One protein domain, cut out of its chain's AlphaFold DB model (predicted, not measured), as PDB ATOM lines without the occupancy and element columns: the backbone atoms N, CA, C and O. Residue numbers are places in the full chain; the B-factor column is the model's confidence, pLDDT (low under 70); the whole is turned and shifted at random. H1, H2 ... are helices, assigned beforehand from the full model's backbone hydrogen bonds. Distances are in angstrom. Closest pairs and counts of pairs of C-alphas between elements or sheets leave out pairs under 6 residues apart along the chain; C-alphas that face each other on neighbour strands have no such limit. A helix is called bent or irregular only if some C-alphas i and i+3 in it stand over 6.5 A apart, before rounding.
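What this domain is: This is residues 126 to 167 of the 200 residues of an uncharacterized protein of Nyssa sinensis (UniProt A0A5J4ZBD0). One long helix, H1, lies along one side, and after it residues 140 to 146 swing away as an extended link that leads into three short helices, H2, H3 and H4, which wind back toward H1. H4 packs between H1 and H2, with H2 at the far side from H1. The printed part has 42 residues with four named helices, in the order H1, H2, H3, H4, and no named strand; the class is all helix, with 27 residues in the named helices. The whole is compact, with a radius of gyration of the C-alphas of 9.5 A, and rounded, spanning 23 by 21 by 20 A.

Where its parts are: H1 takes residues 126 to 139 and is the longest helix, 19.8 A from first to last C-alpha. It begins at C-alpha 126 at (252.964, 315.893, 416.792) and ends at C-alpha 139 at (268.853, 319.066, 428.133). A short link of 7 residues follows. H2, residues 147 to 150, measures 5.9 A from first to last C-alpha. After a tight link of 1 residue comes H3, residues 152 to 155, 5.6 A long by the same measure. A tight link of 2 residues joins it to H4, residues 158 to 162, which measures 8.2 A and ends at C-alpha 162 at (254.305, 326.559, 423.681). H4 is neither bent nor irregular, but only just: C-alphas 158 and 161 are 6.2 A apart.

How they stand to each other: H4 is the hub, touching the three other helices. It touches H1, with the C-alphas of Glu 130 and Gly 159 closest at 4.7 A. It touches H2, with the C-alphas of Lys 149 and Gln 161 closest at 5.1 A. H3 and H4 only just touch, and only at the corner by their link, with 3 pairs of C-alphas within 8 A; the closest C-alphas are those of Val 154 and Leu 160, 5.7 A apart. H2 and H3 are close but not clearly touching, the closest C-alphas being those of Asp 148 and Val 154 at 7.6 A. H1 is apart from H2 and from H3. In H1 every O i to N i+4 pair is within hydrogen-bond range; H4 has 0 of 1 such pairs within range but 2 of 2 O i to N i+3 pairs, and H2 and H3 are too short for an O i to N i+4 pair.

The domain as a whole: The two C-alphas farthest apart are those of Leu 140 and Glu 167, at 24.1 A. The first and last printed C-alphas, of Leu 126 and Glu 167, are 17.1 A apart. The printed part has no cut and no long link. The mean pLDDT of the printed part is 90.2, and residues 166 to 167 are under 70.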
ATOM      1  N   LEU A 126     251.915 314.982 417.277       91.19
ATOM      2  CA  LEU A 126     252.964 315.893 416.792       91.19
ATOM      3  C   LEU A 126     253.389 316.877 417.892       91.19
ATOM      4  O   LEU A 126     254.580 317.074 418.085       91.19
ATOM      5  N   SER A 127     252.445 317.372 418.697       91.31
ATOM      6  CA  SER A 127     252.730 318.231 419.852       91.31
ATOM      7  C   SER A 127     253.527 317.535 420.966       91.31
ATOM      8  O   SER A 127     254.340 318.187 421.618       91.31
ATOM      9  N   ASP A 128     253.354 316.222 421.169       92.88
ATOM     10  CA  ASP A 128     254.163 315.459 422.137       92.88
ATOM     11  C   ASP A 128     255.630 315.396 421.672       92.88
ATOM     12  O   ASP A 128     256.552 315.446 422.486       92.88
ATOM     13  N   LEU A 129     255.842 315.269 420.355       93.69
ATOM     14  CA  LEU A 129     257.168 315.220 419.740       93.69
ATOM     15  C   LEU A 129     257.831 316.606 419.735       93.69
ATOM     16  O   LEU A 129     258.984 316.716 420.126       93.69
ATOM     17  N   GLU A 130     257.091 317.663 419.392       93.81
ATOM     18  CA  GLU A 130     257.554 319.060 419.467       93.81
ATOM     19  C   GLU A 130     258.009 319.449 420.888       93.81
ATOM     20  O   GLU A 130     258.964 320.209 421.056       93.81
ATOM     21  N   PHE A 131     257.341 318.920 421.922       93.12
ATOM     22  CA  PHE A 131     257.743 319.103 423.318       93.12
ATOM     23  C   PHE A 131     259.003 318.301 423.683       93.12
ATOM     24  O   PHE A 131     259.906 318.842 424.321       93.12
ATOM     25  N   GLU A 132     259.095 317.038 423.258       94.44
ATOM     26  CA  GLU A 132     260.286 316.201 423.458       94.44
ATOM     27  C   GLU A 132     261.524 316.788 422.758       94.44
ATOM     28  O   GLU A 132     262.607 316.804 423.342       94.44
ATOM     29  N   GLU A 133     261.361 317.342 421.554       94.38
ATOM     30  CA  GLU A 133     262.404 318.076 420.834       94.38
ATOM     31  C   GLU A 133     262.850 319.321 421.613       94.38
ATOM     32  O   GLU A 133     264.043 319.474 421.884       94.38
ATOM     33  N   LEU A 134     261.911 320.181 422.038       94.00
ATOM     34  CA  LEU A 134     262.225 321.380 422.825       94.00
ATOM     35  C   LEU A 134     262.963 321.029 424.127       94.00
ATOM     36  O   LEU A 134     263.974 321.657 424.448       94.00
ATOM     37  N   LYS A 135     262.500 319.996 424.845       94.69
ATOM     38  CA  LYS A 135     263.176 319.497 426.046       94.69
ATOM     39  C   LYS A 135     264.575 318.972 425.718       94.69
ATOM     40  O   LYS A 135     265.511 319.285 426.443       94.69
ATOM     41  N   GLY A 136     264.747 318.249 424.611       96.44
ATOM     42  CA  GLY A 136     266.052 317.777 424.145       96.44
ATOM     43  C   GLY A 136     267.055 318.912 423.912       96.44
ATOM     44  O   GLY A 136     268.215 318.792 424.300       96.44
ATOM     45  N   PHE A 137     266.618 320.050 423.361       95.44
ATOM     46  CA  PHE A 137     267.465 321.247 423.268       95.44
ATOM     47  C   PHE A 137     267.816 321.818 424.652       95.44
ATOM     48  O   PHE A 137     268.972 322.166 424.891       95.44
ATOM     49  N   MET A 138     266.866 321.868 425.588       94.44
ATOM     50  CA  MET A 138     267.138 322.329 426.956       94.44
ATOM     51  C   MET A 138     268.106 321.400 427.711       94.44
ATOM     52  O   MET A 138     269.027 321.880 428.368       94.44
ATOM     53  N   ASP A 139     267.966 320.082 427.550       96.69
ATOM     54  CA  ASP A 139     268.853 319.066 428.133       96.69
ATOM     55  C   ASP A 139     270.282 319.135 427.541       96.69
ATOM     56  O   ASP A 139     271.258 318.823 428.225       96.69
ATOM     57  N   LEU A 140     270.429 319.611 426.295       96.50
ATOM     58  CA  LEU A 140     271.719 319.943 425.664       96.50
ATOM     59  C   LEU A 140     272.323 321.278 426.152       96.50
ATOM     60  O   LEU A 140     273.430 321.632 425.742       96.50
ATOM     61  N   GLY A 141     271.628 322.016 427.022       96.88
ATOM     62  CA  GLY A 141     272.085 323.281 427.599       96.88
ATOM     63  C   GLY A 141     271.684 324.537 426.818       96.88
ATOM     64  O   GLY A 141     272.202 325.614 427.117       96.88
ATOM     65  N   PHE A 142     270.775 324.439 425.841       95.38
ATOM     66  CA  PHE A 142     270.174 325.628 425.233       95.38
ATOM     67  C   PHE A 142     269.174 326.262 426.210       95.38
ATOM     68  O   PHE A 142     268.357 325.577 426.824       95.38
ATOM     69  N   VAL A 143     269.231 327.585 426.349       94.62
ATOM     70  CA  VAL A 143     268.318 328.358 427.197       94.62
ATOM     71  C   VAL A 143     267.478 329.238 426.288       94.62
ATOM     72  O   VAL A 143     268.036 329.987 425.491       94.62
ATOM     73  N   PHE A 144     266.158 329.145 426.432       92.69
ATOM     74  CA  PHE A 144     265.191 329.934 425.678       92.69
ATOM     75  C   PHE A 144     264.450 330.889 426.615       92.69
ATOM     76  O   PHE A 144     264.072 330.496 427.724       92.69
ATOM     77  N   SER A 145     264.247 332.130 426.182       90.94
ATOM     78  CA  SER A 145     263.489 333.146 426.915       90.94
ATOM     79  C   SER A 145     262.092 333.356 426.315       90.94
ATOM     80  O   SER A 145     261.681 332.665 425.382       90.94
ATOM     81  N   GLU A 146     261.300 334.272 426.880       88.50
ATOM     82  CA  GLU A 146     259.938 334.514 426.386       88.50
ATOM     83  C   GLU A 146     259.932 335.218 425.019       88.50
ATOM     84  O   GLU A 146     259.044 334.982 424.204       88.50
ATOM     85  N   GLU A 147     260.970 335.998 424.736       88.44
ATOM     86  CA  GLU A 147     261.192 336.697 423.474       88.44
ATOM     87  C   GLU A 147     261.476 335.737 422.303       88.44
ATOM     88  O   GLU A 147     261.174 336.057 421.150       88.44
ATOM     89  N   ASP A 148     262.001 334.535 422.574       91.62
ATOM     90  CA  ASP A 148     262.316 333.546 421.534       91.62
ATOM     91  C   ASP A 148     261.060 332.971 420.855       91.62
ATOM     92  O   ASP A 148     261.148 332.493 419.719       91.62
ATOM     93  N   LYS A 149     259.885 333.069 421.497       90.00
ATOM     94  CA  LYS A 149     258.589 332.602 420.965       90.00
ATOM     95  C   LYS A 149     258.102 333.389 419.747       90.00
ATOM     96  O   LYS A 149     257.359 332.849 418.936       90.00
ATOM     97  N   ASP A 150     258.518 334.647 419.620       88.75
ATOM     98  CA  ASP A 150     258.186 335.512 418.480       88.75
ATOM     99  C   ASP A 150     259.348 335.601 417.468       88.75
ATOM    100  O   ASP A 150     259.288 336.335 416.479       88.75
ATOM    101  N   SER A 151     260.430 334.854 417.711       92.25
ATOM    102  CA  SER A 151     261.636 334.863 416.887       92.25
ATOM    103  C   SER A 151     261.565 333.874 415.715       92.25
ATOM    104  O   SER A 151     260.765 332.940 415.683       92.25
ATOM    105  N   SER A 152     262.501 334.011 414.770       94.81
ATOM    106  CA  SER A 152     262.689 333.041 413.679       94.81
ATOM    107  C   SER A 152     263.041 331.623 414.162       94.81
ATOM    108  O   SER A 152     262.948 330.690 413.366       94.81
ATOM    109  N   LEU A 153     263.430 331.428 415.432       93.62
ATOM    110  CA  LEU A 153     263.726 330.101 415.987       93.62
ATOM    111  C   LEU A 153     262.497 329.185 415.977       93.62
ATOM    112  O   LEU A 153     262.650 327.977 415.837       93.62
ATOM    113  N   VAL A 154     261.288 329.747 416.032       93.44
ATOM    114  CA  VAL A 154     260.024 329.005 415.916       93.44
ATOM    115  C   VAL A 154     259.852 328.304 414.562       93.44
ATOM    116  O   VAL A 154     259.166 327.288 414.487       93.44
ATOM    117  N   GLU A 155     260.497 328.782 413.492       93.69
ATOM    118  CA  GLU A 155     260.501 328.078 412.197       93.69
ATOM    119  C   GLU A 155     261.374 326.807 412.218       93.69
ATOM    120  O   GLU A 155     261.237 325.952 411.343       93.69
ATOM    121  N   ILE A 156     262.271 326.687 413.205       94.31
ATOM    122  CA  ILE A 156     263.243 325.593 413.362       94.31
ATOM    123  C   ILE A 156     262.826 324.647 414.497       94.31
ATOM    124  O   ILE A 156     262.958 323.434 414.361       94.31
ATOM    125  N   ILE A 157     262.322 325.198 415.604       94.38
ATOM    126  CA  ILE A 157     261.878 324.488 416.809       94.38
ATOM    127  C   ILE A 157     260.423 324.912 417.086       94.38
ATOM    128  O   ILE A 157     260.191 325.824 417.885       94.38
ATOM    129  N   PRO A 158     259.417 324.289 416.439       93.25
ATOM    130  CA  PRO A 158     258.014 324.707 416.555       93.25
ATOM    131  C   PRO A 158     257.486 324.687 417.996       93.25
ATOM    132  O   PRO A 158     256.693 325.551 418.377       93.25
ATOM    133  N   GLY A 159     257.996 323.764 418.822       93.69
ATOM    134  CA  GLY A 159     257.660 323.652 420.242       93.69
ATOM    135  C   GLY A 159     257.893 324.934 421.054       93.69
ATOM    136  O   GLY A 159     257.209 325.134 422.058       93.69
ATOM    137  N   LEU A 160     258.771 325.846 420.602       93.75
ATOM    138  CA  LEU A 160     258.997 327.145 421.253       93.75
ATOM    139  C   LEU A 160     257.720 327.976 421.405       93.75
ATOM    140  O   LEU A 160     257.585 328.668 422.409       93.75
ATOM    141  N   GLN A 161     256.753 327.869 420.486       91.62
ATOM    142  CA  GLN A 161     255.474 328.589 420.601       91.62
ATOM    143  C   GLN A 161     254.723 328.252 421.900       91.62
ATOM    144  O   GLN A 161     253.977 329.085 422.413       91.62
ATOM    145  N   ARG A 162     254.925 327.039 422.438       86.31
ATOM    146  CA  ARG A 162     254.305 326.559 423.681       86.31
ATOM    147  C   ARG A 162     255.108 326.895 424.939       86.31
ATOM    148  O   ARG A 162     254.589 326.733 426.043       86.31
ATOM    149  N   LEU A 163     256.347 327.374 424.812       83.19
ATOM    150  CA  LEU A 163     257.180 327.731 425.960       83.19
ATOM    151  C   LEU A 163     256.456 328.780 426.820       83.19
ATOM    152  O   LEU A 163     255.899 329.748 426.309       83.19
ATOM    153  N   GLY A 164     256.422 328.596 428.140       73.62
ATOM    154  CA  GLY A 164     255.781 329.540 429.065       73.62
ATOM    155  C   GLY A 164     254.260 329.711 428.913       73.62
ATOM    156  O   GLY A 164     253.675 330.467 429.689       73.62
ATOM    157  N   MET A 165     253.598 329.010 427.983       72.75
ATOM    158  CA  MET A 165     252.152 328.818 428.058       72.75
ATOM    159  C   MET A 165     251.891 327.962 429.296       72.75
ATOM    160  O   MET A 165     252.152 326.762 429.298       72.75
ATOM    161  N   LYS A 166     251.412 328.589 430.375       58.31
ATOM    162  CA  LYS A 166     250.912 327.862 431.542       58.31
ATOM    163  C   LYS A 166     249.618 327.172 431.141       58.31
ATOM    164  O   LYS A 166     248.536 327.739 431.244       58.31
ATOM    165  N   GLU A 167     249.754 325.960 430.632       55.34
ATOM    166  CA  GLU A 167     248.660 325.013 430.586       55.34
ATOM    167  C   GLU A 167     248.348 324.663 432.049       55.34
ATOM    168  O   GLU A 167     249.162 324.043 432.730       55.34
TER     169      GLU A 167